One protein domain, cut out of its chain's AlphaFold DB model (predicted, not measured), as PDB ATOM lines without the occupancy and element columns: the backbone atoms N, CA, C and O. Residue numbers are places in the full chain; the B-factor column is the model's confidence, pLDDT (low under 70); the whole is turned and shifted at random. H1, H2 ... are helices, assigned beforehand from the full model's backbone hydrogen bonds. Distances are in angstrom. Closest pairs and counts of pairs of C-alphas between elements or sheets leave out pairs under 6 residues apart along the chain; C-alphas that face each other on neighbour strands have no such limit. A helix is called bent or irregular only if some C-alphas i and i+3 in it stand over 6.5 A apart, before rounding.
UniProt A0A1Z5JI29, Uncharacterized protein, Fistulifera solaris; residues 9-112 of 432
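This is residues 9 to 112 of the 432 residues of an uncharacterized protein of Fistulifera solaris (UniProt A0A1Z5JI29). Four helices, H1, H2, H5 and short H4, stand side by side in an elongated bundle, with short H3 and H6 toward one end. The printed part has 104 residues with six named helices, H1 to H6 in order, and no named strand: all helix. It is compact, with a radius of gyration of the C-alphas of 13.2 A, spanning 43 by 26 by 25 A.

H1, residues 21 to 35, starts at C-alpha 21 (-5.565, -20.207, 4.022) and measures 20.9 A. H2, residues 44 to 64, measures 30.3 A. H3 is residues 66 to 70, H4 81 to 87. H5, residues 91 to 104, 19.5 A, is irregular: C-alphas 93 and 96 are 7.5 A apart. H6, residues 106 to 110, ends at C-alpha 110 (11.992, -0.831, 6.252).

H1 and H2, touching with H2's residues 54 to 61 alone, form a hairpin; closest C-alphas Leu 30 and Val 58, 6.9 A. H2 touches H5, closest C-alphas Ser 55 and Thr 97, 5.6 A. O i to N i+4 pairs are within hydrogen-bond range throughout H1, H2 and H4, 7 of 10 in H5, 0 of 1 in H3 and H6, with 2 of 2 i+3 pairs each.

No cut; no long link. Residues 39 to 41, 77 and 91 have pLDDT under 70.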
ATOM      1  N   GLU A   9      10.655 -10.352  18.497       76.88
ATOM      2  CA  GLU A   9      10.163 -11.454  17.648       76.88
ATOM      3  C   GLU A   9       8.719 -11.238  17.158       76.88
ATOM      4  O   GLU A   9       8.352 -11.627  16.049       76.88
ATOM      5  N   SER A  10       7.893 -10.547  17.951       78.19
ATOM      6  CA  SER A  10       6.522 -10.174  17.595       78.19
ATOM      7  C   SER A  10       6.418  -9.311  16.332       78.19
ATOM      8  O   SER A  10       5.395  -9.372  15.648       78.19
ATOM      9  N   TYR A  11       7.462  -8.562  15.982       84.69
ATOM     10  CA  TYR A  11       7.496  -7.674  14.822       84.69
ATOM     11  C   TYR A  11       8.200  -8.271  13.601       84.69
ATOM     12  O   TYR A  11       8.224  -7.636  12.542       84.69
ATOM     13  N   GLN A  12       8.741  -9.489  13.711       90.06
ATOM     14  CA  GLN A  12       9.398 -10.140  12.583       90.06
ATOM     15  C   GLN A  12       8.413 -10.357  11.419       90.06
ATOM     16  O   GLN A  12       7.287 -10.815  11.645       90.06
ATOM     17  N   PRO A  13       8.817 -10.046  10.172       92.31
ATOM     18  CA  PRO A  13       7.975 -10.265   9.004       92.31
ATOM     19  C   PRO A  13       7.588 -11.739   8.847       92.31
ATOM     20  O   PRO A  13       8.428 -12.630   8.958       92.31
ATOM     21  N   VAL A  14       6.322 -11.995   8.526       94.88
ATOM     22  CA  VAL A  14       5.781 -13.342   8.312       94.88
ATOM     23  C   VAL A  14       5.507 -13.544   6.828       94.88
ATOM     24  O   VAL A  14       4.803 -12.753   6.203       94.88
ATOM     25  N   CYS A  15       6.063 -14.604   6.246       94.62
ATOM     26  CA  CYS A  15       5.833 -14.907   4.837       94.62
ATOM     27  C   CYS A  15       4.368 -15.306   4.621       94.62
ATOM     28  O   CYS A  15       3.838 -16.147   5.349       94.62
ATOM     29  N   PHE A  16       3.723 -14.745   3.602       95.62
ATOM     30  CA  PHE A  16       2.327 -15.012   3.253       95.62
ATOM     31  C   PHE A  16       1.991 -16.508   3.162       95.62
ATOM     32  O   PHE A  16       0.962 -16.941   3.676       95.62
ATOM     33  N   THR A  17       2.882 -17.317   2.583       95.31
ATOM     34  CA  THR A  17       2.686 -18.768   2.411       95.31
ATOM     35  C   THR A  17       2.666 -19.542   3.728       95.31
ATOM     36  O   THR A  17       2.169 -20.664   3.763       95.31
ATOM     37  N   SER A  18       3.168 -18.954   4.819       96.25
ATOM     38  CA  SER A  18       3.157 -19.572   6.151       96.25
ATOM     39  C   SER A  18       1.851 -19.350   6.921       96.25
ATOM     40  O   SER A  18       1.648 -19.944   7.980       96.25
ATOM     41  N   LEU A  19       0.956 -18.498   6.411       97.00
ATOM     42  CA  LEU A  19      -0.314 -18.195   7.061       97.00
ATOM     43  C   LEU A  19      -1.368 -19.280   6.795       97.00
ATOM     44  O   LEU A  19      -1.335 -19.918   5.743       97.00
ATOM     45  N   PRO A  20      -2.377 -19.432   7.669       97.81
ATOM     46  CA  PRO A  20      -3.574 -20.210   7.352       97.81
ATOM     47  C   PRO A  20      -4.294 -19.671   6.105       97.81
ATOM     48  O   PRO A  20      -4.368 -18.458   5.908       97.81
ATOM     49  N   THR A  21      -4.885 -20.555   5.291       97.62
ATOM     50  CA  THR A  21      -5.565 -20.207   4.022       97.62
ATOM     51  C   THR A  21      -6.651 -19.138   4.180       97.62
ATOM     52  O   THR A  21      -6.808 -18.277   3.315       97.62
ATOM     53  N   GLU A  22      -7.378 -19.150   5.296       97.81
ATOM     54  CA  GLU A  22      -8.373 -18.122   5.615       97.81
ATOM     55  C   GLU A  22      -7.724 -16.733   5.744       97.81
ATOM     56  O   GLU A  22      -8.126 -15.788   5.070       97.81
ATOM     57  N   VAL A  23      -6.642 -16.627   6.522       97.88
ATOM     58  CA  VAL A  23      -5.901 -15.372   6.728       97.88
ATOM     59  C   VAL A  23      -5.220 -14.913   5.435       97.88
ATOM     60  O   VAL A  23      -5.212 -13.721   5.134       97.88
ATOM     61  N   GLN A  24      -4.705 -15.848   4.630       97.06
ATOM     62  CA  GLN A  24      -4.183 -15.558   3.290       97.06
ATOM     63  C   GLN A  24      -5.245 -14.919   2.385       97.06
ATOM     64  O   GLN A  24      -4.955 -13.963   1.665       97.06
ATOM     65  N   THR A  25      -6.475 -15.431   2.434       97.00
ATOM     66  CA  THR A  25      -7.592 -14.920   1.630       97.00
ATOM     67  C   THR A  25      -7.967 -13.503   2.059       97.00
ATOM     68  O   THR A  25      -8.122 -12.634   1.203       97.00
ATOM     69  N   ILE A  26      -8.016 -13.247   3.371       98.00
ATOM     70  CA  ILE A  26      -8.253 -11.908   3.934       98.00
ATOM     71  C   ILE A  26      -7.156 -10.933   3.492       98.00
ATOM     72  O   ILE A  26      -7.461  -9.859   2.981       98.00
ATOM     73  N   PHE A  27      -5.880 -11.308   3.641       97.12
ATOM     74  CA  PHE A  27      -4.756 -10.469   3.218       97.12
ATOM     75  C   PHE A  27      -4.837 -10.126   1.727       97.12
ATOM     76  O   PHE A  27      -4.703  -8.965   1.354       97.12
ATOM     77  N   HIS A  28      -5.080 -11.129   0.877       95.31
ATOM     78  CA  HIS A  28      -5.180 -10.934  -0.567       95.31
ATOM     79  C   HIS A  28      -6.307  -9.972  -0.939       95.31
ATOM     80  O   HIS A  28      -6.095  -9.065  -1.741       95.31
ATOM     81  N   ASP A  29      -7.495 -10.167  -0.363       96.25
ATOM     82  CA  ASP A  29      -8.648  -9.331  -0.675       96.25
ATOM     83  C   ASP A  29      -8.425  -7.878  -0.244       96.25
ATOM     84  O   ASP A  29      -8.647  -6.970  -1.042       96.25
ATOM     85  N   LEU A  30      -7.899  -7.652   0.964       96.56
ATOM     86  CA  LEU A  30      -7.598  -6.308   1.459       96.56
ATOM     87  C   LEU A  30      -6.514  -5.609   0.630       96.56
ATOM     88  O   LEU A  30      -6.715  -4.465   0.226       96.56
ATOM     89  N   SER A  31      -5.397  -6.286   0.331       94.56
ATOM     90  CA  SER A  31      -4.328  -5.721  -0.507       94.56
ATOM     91  C   SER A  31      -4.836  -5.361  -1.900       94.56
ATOM     92  O   SER A  31      -4.540  -4.280  -2.407       94.56
ATOM     93  N   ARG A  32      -5.636  -6.242  -2.512       92.88
ATOM     94  CA  ARG A  32      -6.229  -5.999  -3.828       92.88
ATOM     95  C   ARG A  32      -7.208  -4.828  -3.793       92.88
ATOM     96  O   ARG A  32      -7.110  -3.956  -4.641       92.88
ATOM     97  N   ARG A  33      -8.108  -4.764  -2.805       93.50
ATOM     98  CA  ARG A  33      -9.061  -3.649  -2.646       93.50
ATOM     99  C   ARG A  33      -8.368  -2.305  -2.415       93.50
ATOM    100  O   ARG A  33      -8.886  -1.292  -2.871       93.50
ATOM    101  N   ALA A  34      -7.235  -2.294  -1.713       93.00
ATOM    102  CA  ALA A  34      -6.417  -1.095  -1.528       93.00
ATOM    103  C   ALA A  34      -5.745  -0.648  -2.833       93.00
ATOM    104  O   ALA A  34      -5.728   0.536  -3.145       93.00
ATOM    105  N   PHE A  35      -5.230  -1.596  -3.617       88.62
ATOM    106  CA  PHE A  35      -4.564  -1.303  -4.885       88.62
ATOM    107  C   PHE A  35      -5.528  -0.904  -6.002       88.62
ATOM    108  O   PHE A  35      -5.332   0.097  -6.679       88.62
ATOM    109  N   GLU A  36      -6.595  -1.680  -6.171       89.31
ATOM    110  CA  GLU A  36      -7.656  -1.461  -7.156       89.31
ATOM    111  C   GLU A  36      -8.672  -0.412  -6.676       89.31
ATOM    112  O   GLU A  36      -9.771  -0.323  -7.230       89.31
ATOM    113  N   PHE A  37      -8.340   0.353  -5.627       86.38
ATOM    114  CA  PHE A  37      -9.260   1.301  -5.018       86.38
ATOM    115  C   PHE A  37      -9.814   2.247  -6.098       86.38
ATOM    116  O   PHE A  37      -9.046   2.859  -6.847       86.38
ATOM    117  N   PRO A  38     -11.145   2.312  -6.266       70.75
ATOM    118  CA  PRO A  38     -11.741   2.756  -7.513       70.75
ATOM    119  C   PRO A  38     -11.634   4.272  -7.679       70.75
ATOM    120  O   PRO A  38     -12.495   5.030  -7.243       70.75
ATOM    121  N   ILE A  39     -10.620   4.710  -8.422       65.56
ATOM    122  CA  ILE A  39     -10.471   6.112  -8.855       65.56
ATOM    123  C   ILE A  39     -11.613   6.514  -9.799       65.56
ATOM    124  O   ILE A  39     -11.949   7.684  -9.923       65.56
ATOM    125  N   ARG A  40     -12.246   5.539 -10.467       68.12
ATOM    126  CA  ARG A  40     -13.320   5.771 -11.449       68.12
ATOM    127  C   ARG A  40     -14.701   6.045 -10.828       68.12
ATOM    128  O   ARG A  40     -15.690   6.035 -11.560       68.12
ATOM    129  N   LEU A  41     -14.809   6.244  -9.512       69.94
ATOM    130  CA  LEU A  41     -16.063   6.690  -8.895       69.94
ATOM    131  C   LEU A  41     -16.309   8.173  -9.221       69.94
ATOM    132  O   LEU A  41     -15.417   9.002  -9.097       69.94
ATOM    133  N   TYR A  42     -17.532   8.500  -9.642       73.31
ATOM    134  CA  TYR A  42     -17.873   9.809 -10.220       73.31
ATOM    135  C   TYR A  42     -18.054  10.956  -9.204       73.31
ATOM    136  O   TYR A  42     -18.261  12.089  -9.632       73.31
ATOM    137  N   SER A  43     -18.002  10.707  -7.888       88.88
ATOM    138  CA  SER A  43     -18.120  11.767  -6.872       88.88
ATOM    139  C   SER A  43     -17.101  11.605  -5.740       88.88
ATOM    140  O   SER A  43     -16.773  10.485  -5.341       88.88
ATOM    141  N   VAL A  44     -16.620  12.737  -5.221       88.12
ATOM    142  CA  VAL A  44     -15.642  12.821  -4.120       88.12
ATOM    143  C   VAL A  44     -16.185  12.140  -2.860       88.12
ATOM    144  O   VAL A  44     -15.465  11.398  -2.196       88.12
ATOM    145  N   GLU A  45     -17.476  12.306  -2.575       90.31
ATOM    146  CA  GLU A  45     -18.146  11.726  -1.405       90.31
ATOM    147  C   GLU A  45     -18.221  10.197  -1.486       90.31
ATOM    148  O   GLU A  45     -18.078   9.508  -0.476       90.31
ATOM    149  N   ALA A  46     -18.436   9.644  -2.685       89.69
ATOM    150  CA  ALA A  46     -18.457   8.198  -2.886       89.69
ATOM    151  C   ALA A  46     -17.066   7.579  -2.679       89.69
ATOM    152  O   ALA A  46     -16.958   6.506  -2.083       89.69
ATOM    153  N   VAL A  47     -16.012   8.263  -3.139       89.25
ATOM    154  CA  VAL A  47     -14.615   7.859  -2.912       89.25
ATOM    155  C   VAL A  47     -14.291   7.896  -1.420       89.25
ATOM    156  O   VAL A  47     -13.775   6.918  -0.884       89.25
ATOM    157  N   GLU A  48     -14.655   8.975  -0.728       89.69
ATOM    158  CA  GLU A  48     -14.428   9.123   0.711       89.69
ATOM    159  C   GLU A  48     -15.155   8.039   1.521       89.69
ATOM    160  O   GLU A  48     -14.540   7.356   2.342       89.69
ATOM    161  N   ALA A  49     -16.440   7.802   1.239       91.12
ATOM    162  CA  ALA A  49     -17.215   6.759   1.905       91.12
ATOM    163  C   ALA A  49     -16.632   5.356   1.658       91.12
ATOM    164  O   ALA A  49     -16.530   4.553   2.588       91.12
ATOM    165  N   ALA A  50     -16.203   5.056   0.427       91.44
ATOM    166  CA  ALA A  50     -15.554   3.788   0.105       91.44
ATOM    167  C   ALA A  50     -14.209   3.626   0.835       91.44
ATOM    168  O   ALA A  50     -13.883   2.525   1.286       91.44
ATOM    169  N   ALA A  51     -13.443   4.709   0.981       92.25
ATOM    170  CA  ALA A  51     -12.154   4.688   1.663       92.25
ATOM    171  C   ALA A  51     -12.323   4.480   3.170       92.25
ATOM    172  O   ALA A  51     -11.571   3.704   3.762       92.25
ATOM    173  N   LEU A  52     -13.340   5.104   3.775       92.88
ATOM    174  CA  LEU A  52     -13.711   4.893   5.174       92.88
ATOM    175  C   LEU A  52     -14.118   3.438   5.430       92.88
ATOM    176  O   LEU A  52     -13.582   2.816   6.345       92.88
ATOM    177  N   LEU A  53     -14.978   2.863   4.582       94.81
ATOM    178  CA  LEU A  53     -15.378   1.454   4.694       94.81
ATOM    179  C   LEU A  53     -14.178   0.507   4.578       94.81
ATOM    180  O   LEU A  53     -14.037  -0.424   5.368       94.81
ATOM    181  N   LEU A  54     -13.275   0.756   3.623       95.75
ATOM    182  CA  LEU A  54     -12.052  -0.035   3.493       95.75
ATOM    183  C   LEU A  54     -11.134   0.131   4.717       95.75
ATOM    184  O   LEU A  54     -10.561  -0.851   5.187       95.75
ATOM    185  N   SER A  55     -11.015   1.345   5.260       95.69
ATOM    186  CA  SER A  55     -10.250   1.613   6.484       95.69
ATOM    187  C   SER A  55     -10.797   0.832   7.683       95.69
ATOM    188  O   SER A  55     -10.031   0.203   8.418       95.69
ATOM    189  N   GLU A  56     -12.120   0.823   7.867       96.81
ATOM    190  CA  GLU A  56     -12.791   0.055   8.919       96.81
ATOM    191  C   GLU A  56     -12.587  -1.456   8.752       96.81
ATOM    192  O   GLU A  56     -12.247  -2.137   9.725       96.81
ATOM    193  N   ASP A  57     -12.712  -1.973   7.527       97.69
ATOM    194  CA  ASP A  57     -12.472  -3.386   7.215       97.69
ATOM    195  C   ASP A  57     -11.036  -3.805   7.548       97.69
ATOM    196  O   ASP A  57     -10.821  -4.842   8.185       97.69
ATOM    197  N   VAL A  58     -10.045  -2.985   7.180       97.75
ATOM    198  CA  VAL A  58      -8.632  -3.232   7.504       97.75
ATOM    199  C   VAL A  58      -8.411  -3.220   9.010       97.75
ATOM    200  O   VAL A  58      -7.814  -4.158   9.538       97.75
ATOM    201  N   LYS A  59      -8.917  -2.205   9.721       97.81
ATOM    202  CA  LYS A  59      -8.784  -2.108  11.184       97.81
ATOM    203  C   LYS A  59      -9.402  -3.316  11.877       97.81
ATOM    204  O   LYS A  59      -8.783  -3.897  12.769       97.81
ATOM    205  N   LYS A  60     -10.592  -3.738  11.446       98.06
ATOM    206  CA  LYS A  60     -11.276  -4.920  11.974       98.06
ATOM    207  C   LYS A  60     -10.472  -6.195  11.717       98.06
ATOM    208  O   LYS A  60     -10.259  -6.974  12.646       98.06
ATOM    209  N   ALA A  61     -10.003  -6.398  10.488       98.31
ATOM    210  CA  ALA A  61      -9.252  -7.589  10.105       98.31
ATOM    211  C   ALA A  61      -7.896  -7.678  10.818       98.31
ATOM    212  O   ALA A  61      -7.558  -8.732  11.350       98.31
ATOM    213  N   VAL A  62      -7.141  -6.580  10.883       97.94
ATOM    214  CA  VAL A  62      -5.836  -6.517  11.564       97.94
ATOM    215  C   VAL A  62      -5.999  -6.660  13.076       97.94
ATOM    216  O   VAL A  62      -5.196  -7.340  13.707       97.94
ATOM    217  N   SER A  63      -7.067  -6.114  13.664       97.25
ATOM    218  CA  SER A  63      -7.368  -6.323  15.088       97.25
ATOM    219  C   SER A  63      -7.704  -7.787  15.400       97.25
ATOM    220  O   SER A  63      -7.292  -8.303  16.436       97.25
ATOM    221  N   ALA A  64      -8.421  -8.475  14.504       97.81
ATOM    222  CA  ALA A  64      -8.720  -9.903  14.638       97.81
ATOM    223  C   ALA A  64      -7.495 -10.794  14.356       97.81
ATOM    224  O   ALA A  64      -7.310 -11.829  14.997       97.81
ATOM    225  N   HIS A  65      -6.638 -10.383  13.419       97.56
ATOM    226  CA  HIS A  65      -5.454 -11.116  12.982       97.56
ATOM    227  C   HIS A  65      -4.229 -10.185  12.895       97.56
ATOM    228  O   HIS A  65      -3.816  -9.821  11.790       97.56
ATOM    229  N   PRO A  66      -3.567  -9.854  14.024       96.88
ATOM    230  CA  PRO A  66      -2.423  -8.928  14.036       96.88
ATOM    231  C   PRO A  66      -1.261  -9.339  13.122       96.88
ATOM    232  O   PRO A  66      -0.489  -8.500  12.662       96.88
ATOM    233  N   VAL A  67      -1.160 -10.635  12.792       97.00
ATOM    234  CA  VAL A  67      -0.191 -11.162  11.821       97.00
ATOM    235  C   VAL A  67      -0.303 -10.501  10.439       97.00
ATOM    236  O   VAL A  67       0.705 -10.398   9.742       97.00
ATOM    237  N   LEU A  68      -1.480  -9.993  10.053       97.56
ATOM    238  CA  LEU A  68      -1.692  -9.306   8.776       97.56
ATOM    239  C   LEU A  68      -0.804  -8.062   8.629       97.56
ATOM    240  O   LEU A  68      -0.252  -7.841   7.554       97.56
ATOM    241  N   ALA A  69      -0.584  -7.306   9.710       97.00
ATOM    242  CA  ALA A  69       0.253  -6.101   9.693       97.00
ATOM    243  C   ALA A  69       1.747  -6.396   9.480       97.00
ATOM    244  O   ALA A  69       2.494  -5.509   9.096       97.00
ATOM    245  N   ARG A  70       2.191  -7.639   9.711       95.50
ATOM    246  CA  ARG A  70       3.578  -8.095   9.498       95.50
ATOM    247  C   ARG A  70       3.722  -9.069   8.329       95.50
ATOM    248  O   ARG A  70       4.799  -9.622   8.118       95.50
ATOM    249  N   THR A  71       2.638  -9.331   7.604       95.94
ATOM    250  CA  THR A  71       2.637 -10.282   6.490       95.94
ATOM    251  C   THR A  71       3.288  -9.659   5.267       95.94
ATOM    252  O   THR A  71       2.962  -8.524   4.918       95.94
ATOM    253  N   PHE A  72       4.161 -10.415   4.595       94.69
ATOM    254  CA  PHE A  72       4.730 -10.008   3.316       94.69
ATOM    255  C   PHE A  72       4.681 -11.102   2.235       94.69
ATOM    256  O   PHE A  72       4.729 -12.298   2.536       94.69
ATOM    257  N   ARG A  73       4.641 -10.680   0.970       91.69
ATOM    258  CA  ARG A  73       4.822 -11.499  -0.235       91.69
ATOM    259  C   ARG A  73       6.107 -11.094  -0.947       91.69
ATOM    260  O   ARG A  73       6.384  -9.910  -1.096       91.69
ATOM    261  N   SER A  74       6.899 -12.075  -1.362       85.38
ATOM    262  CA  SER A  74       8.109 -11.827  -2.149       85.38
ATOM    263  C   SER A  74       7.747 -11.505  -3.601       85.38
ATOM    264  O   SER A  74       6.894 -12.185  -4.164       85.38
ATOM    265  N   ASN A  75       8.444 -10.541  -4.211       74.44
ATOM    266  CA  ASN A  75       8.391 -10.228  -5.648       74.44
ATOM    267  C   ASN A  75       7.021  -9.761  -6.190       74.44
ATOM    268  O   ASN A  75       6.738  -9.937  -7.373       74.44
ATOM    269  N   GLU A  76       6.167  -9.164  -5.355       75.75
ATOM    270  CA  GLU A  76       4.890  -8.575  -5.784       75.75
ATOM    271  C   GLU A  76       4.838  -7.084  -5.426       75.75
ATOM    272  O   GLU A  76       5.264  -6.693  -4.344       75.75
ATOM    273  N   LEU A  77       4.231  -6.253  -6.286       69.38
ATOM    274  CA  LEU A  77       3.958  -4.835  -5.982       69.38
ATOM    275  C   LEU A  77       3.105  -4.672  -4.707       69.38
ATOM    276  O   LEU A  77       3.237  -3.700  -3.971       69.38
ATOM    277  N   LEU A  78       2.267  -5.665  -4.394       78.50
ATOM    278  CA  LEU A  78       1.432  -5.730  -3.188       78.50
ATOM    279  C   LEU A  78       2.077  -6.554  -2.082       78.50
ATOM    280  O   LEU A  78       1.419  -7.348  -1.404       78.50
ATOM    281  N   ALA A  79       3.382  -6.360  -1.908       84.88
ATOM    282  CA  ALA A  79       4.158  -7.153  -0.984       84.88
ATOM    283  C   ALA A  79       3.631  -7.081   0.451       84.88
ATOM    284  O   ALA A  79       3.681  -8.090   1.138       84.88
ATOM    285  N   THR A  80       3.096  -5.951   0.924       93.81
ATOM    286  CA  THR A  80       2.506  -5.819   2.271       93.81
ATOM    287  C   THR A  80       1.236  -4.979   2.222       93.81
ATOM    288  O   THR A  80       1.049  -4.208   1.283       93.81
ATOM    289  N   LEU A  81       0.380  -5.076   3.249       95.94
ATOM    290  CA  LEU A  81      -0.763  -4.161   3.376       95.94
ATOM    291  C   LEU A  81      -0.290  -2.706   3.438       95.94
ATOM    292  O   LEU A  81      -0.847  -1.854   2.756       95.94
ATOM    293  N   LEU A  82       0.775  -2.427   4.198       96.25
ATOM    294  CA  LEU A  82       1.345  -1.084   4.276       96.25
ATOM    295  C   LEU A  82       1.788  -0.588   2.893       96.25
ATOM    296  O   LEU A  82       1.464   0.539   2.527       96.25
ATOM    297  N   ASN A  83       2.456  -1.434   2.101       93.06
ATOM    298  CA  ASN A  83       2.857  -1.078   0.742       93.06
ATOM    299  C   ASN A  83       1.649  -0.825  -0.160       93.06
ATOM    300  O   ASN A  83       1.606   0.193  -0.836       93.06
ATOM    301  N   ALA A  84       0.644  -1.707  -0.117       93.75
ATOM    302  CA  ALA A  84      -0.573  -1.590  -0.918       93.75
ATOM    303  C   ALA A  84      -1.290  -0.249  -0.686       93.75
ATOM    304  O   ALA A  84      -1.690   0.407  -1.642       93.75
ATOM    305  N   PHE A  85      -1.395   0.197   0.571       94.50
ATOM    306  CA  PHE A  85      -1.957   1.512   0.895       94.50
ATOM    307  C   PHE A  85      -1.010   2.676   0.571       94.50
ATOM    308  O   PHE A  85      -1.477   3.764   0.242       94.50
ATOM    309  N   SER A  86       0.307   2.462   0.626       92.62
ATOM    310  CA  SER A  86       1.297   3.494   0.284       92.62
ATOM    311  C   SER A  86       1.336   3.773  -1.222       92.62
ATOM    312  O   SER A  86       1.487   4.925  -1.610       92.62
ATOM    313  N   ILE A  87       1.126   2.769  -2.080       90.44
ATOM    314  CA  ILE A  87       1.066   2.950  -3.544       90.44
ATOM    315  C   ILE A  87      -0.335   3.309  -4.060       90.44
ATOM    316  O   ILE A  87      -0.485   3.655  -5.229       90.44
ATOM    317  N   ALA A  88      -1.372   3.216  -3.220       88.62
ATOM    318  CA  ALA A  88      -2.743   3.494  -3.634       88.62
ATOM    319  C   ALA A  88      -2.889   4.936  -4.156       88.62
ATOM    320  O   ALA A  88      -2.382   5.893  -3.559       88.62
ATOM    321  N   LEU A  89      -3.626   5.073  -5.261       77.69
ATOM    322  CA  LEU A  89      -3.773   6.305  -6.048       77.69
ATOM    323  C   LEU A  89      -4.732   7.343  -5.428       77.69
ATOM    324  O   LEU A  89      -4.894   8.427  -5.977       77.69
ATOM    325  N   ALA A  90      -5.353   7.037  -4.282       77.81
ATOM    326  CA  ALA A  90      -6.236   7.940  -3.534       77.81
ATOM    327  C   ALA A  90      -5.608   8.324  -2.173       77.81
ATOM    328  O   ALA A  90      -6.095   7.923  -1.112       77.81
ATOM    329  N   PRO A  91      -4.480   9.053  -2.176       66.19
ATOM    330  CA  PRO A  91      -3.563   9.094  -1.042       66.19
ATOM    331  C   PRO A  91      -4.092   9.804   0.205       66.19
ATOM    332  O   PRO A  91      -3.798   9.366   1.317       66.19
ATOM    333  N   SER A  92      -4.907  10.850   0.051       80.50
ATOM    334  CA  SER A  92      -5.448  11.627   1.177       80.50
ATOM    335  C   SER A  92      -6.375  10.805   2.078       80.50
ATOM    336  O   SER A  92      -6.349  10.961   3.298       80.50
ATOM    337  N   TYR A  93      -7.144   9.871   1.514       85.06
ATOM    338  CA  TYR A  93      -8.132   9.094   2.271       85.06
ATOM    339  C   TYR A  93      -7.533   7.932   3.066       85.06
ATOM    340  O   TYR A  93      -8.184   7.359   3.943       85.06
ATOM    341  N   HIS A  94      -6.292   7.554   2.765       90.44
ATOM    342  CA  HIS A  94      -5.658   6.391   3.373       90.44
ATOM    343  C   HIS A  94      -4.660   6.738   4.478       90.44
ATOM    344  O   HIS A  94      -4.213   5.817   5.158       90.44
ATOM    345  N   ILE A  95      -4.372   8.021   4.732       94.00
ATOM    346  CA  ILE A  95      -3.390   8.468   5.741       94.00
ATOM    347  C   ILE A  95      -3.634   7.817   7.109       94.00
ATOM    348  O   ILE A  95      -2.712   7.254   7.693       94.00
ATOM    349  N   GLU A  96      -4.872   7.819   7.609       95.44
ATOM    350  CA  GLU A  96      -5.197   7.222   8.916       95.44
ATOM    351  C   GLU A  96      -5.066   5.692   8.926       95.44
ATOM    352  O   GLU A  96      -4.745   5.091   9.951       95.44
ATOM    353  N   THR A  97      -5.288   5.044   7.780       96.50
ATOM    354  CA  THR A  97      -5.111   3.592   7.631       96.50
ATOM    355  C   THR A  97      -3.630   3.233   7.582       96.50
ATOM    356  O   THR A  97      -3.207   2.299   8.259       96.50
ATOM    357  N   ILE A  98      -2.828   4.005   6.841       97.31
ATOM    358  CA  ILE A  98      -1.366   3.882   6.794       97.31
ATOM    359  C   ILE A  98      -0.794   4.092   8.198       97.31
ATOM    360  O   ILE A  98      -0.048   3.242   8.680       97.31
ATOM    361  N   ARG A  99      -1.201   5.164   8.893       97.31
ATOM    362  CA  ARG A  99      -0.787   5.448  10.274       97.31
ATOM    363  C   ARG A  99      -1.106   4.278  11.203       97.31
ATOM    364  O   ARG A  99      -0.215   3.809  11.901       97.31
ATOM    365  N   TYR A 100      -2.334   3.758  11.151       97.75
ATOM    366  CA  TYR A 100      -2.733   2.583  11.930       97.75
ATOM    367  C   TYR A 100      -1.857   1.355  11.625       97.75
ATOM    368  O   TYR A 100      -1.386   0.691  12.545       97.75
ATOM    369  N   LEU A 101      -1.586   1.055  10.351       97.75
ATOM    370  CA  LEU A 101      -0.728  -0.073   9.969       97.75
ATOM    371  C   LEU A 101       0.719   0.098  10.465       97.75
ATOM    372  O   LEU A 101       1.318  -0.881  10.912       97.75
ATOM    373  N   ILE A 102       1.255   1.324  10.444       97.69
ATOM    374  CA  ILE A 102       2.571   1.645  11.021       97.69
ATOM    375  C   ILE A 102       2.560   1.429  12.537       97.69
ATOM    376  O   ILE A 102       3.480   0.810  13.059       97.69
ATOM    377  N   GLU A 103       1.524   1.879  13.251       97.00
ATOM    378  CA  GLU A 103       1.409   1.667  14.703       97.00
ATOM    379  C   GLU A 103       1.358   0.174  15.065       97.00
ATOM    380  O   GLU A 103       1.930  -0.240  16.074       97.00
ATOM    381  N   MET A 104       0.722  -0.644  14.219       97.06
ATOM    382  CA  MET A 104       0.646  -2.093  14.413       97.06
ATOM    383  C   MET A 104       1.982  -2.804  14.155       97.06
ATOM    384  O   MET A 104       2.305  -3.756  14.870       97.06
ATOM    385  N   ASN A 105       2.763  -2.375  13.156       96.62
ATOM    386  CA  ASN A 105       4.128  -2.863  12.953       96.62
ATOM    387  C   ASN A 105       5.025  -1.845  12.208       96.62
ATOM    388  O   ASN A 105       5.105  -1.881  10.974       96.62
ATOM    389  N   PRO A 106       5.793  -1.012  12.931       96.31
ATOM    390  CA  PRO A 106       6.632   0.013  12.310       96.31
ATOM    391  C   PRO A 106       7.804  -0.563  11.501       96.31
ATOM    392  O   PRO A 106       8.281   0.081  10.570       96.31
ATOM    393  N   HIS A 107       8.246  -1.796  11.779       94.31
ATOM    394  CA  HIS A 107       9.351  -2.431  11.047       94.31
ATOM    395  C   HIS A 107       9.025  -2.690   9.572       94.31
ATOM    396  O   HIS A 107       9.938  -2.836   8.759       94.31
ATOM    397  N   MET A 108       7.740  -2.705   9.203       94.94
ATOM    398  CA  MET A 108       7.337  -2.867   7.807       94.94
ATOM    399  C   MET A 108       7.701  -1.669   6.929       94.94
ATOM    400  O   MET A 108       7.806  -1.846   5.719       94.94
ATOM    401  N   LEU A 109       7.964  -0.492   7.507       96.00
ATOM    402  CA  LEU A 109       8.471   0.671   6.767       96.00
ATOM    403  C   LEU A 109       9.841   0.404   6.120       96.00
ATOM    404  O   LEU A 109      10.154   0.975   5.080       96.00
ATOM    405  N   LEU A 110      10.637  -0.496   6.704       94.31
ATOM    406  CA  LEU A 110      11.992  -0.831   6.252       94.31
ATOM    407  C   LEU A 110      12.047  -2.087   5.375       94.31
ATOM    408  O   LEU A 110      13.131  -2.553   5.026       94.31
ATOM    409  N   LYS A 111      10.901  -2.706   5.077       91.50
ATOM    410  CA  LYS A 111      10.890  -3.983   4.367       91.50
ATOM    411  C   LYS A 111      11.241  -3.775   2.892       91.50
ATOM    412  O   LYS A 111      10.461  -3.185   2.155       91.50
ATOM    413  N   ASP A 112      12.382  -4.327   2.488       87.56
ATOM    414  CA  ASP A 112      12.793  -4.471   1.088       87.56
ATOM    415  C   ASP A 112      12.083  -5.673   0.434       87.56
ATOM    416  O   ASP A 112      11.954  -6.754   1.038       87.56
TER     417      ASP A 112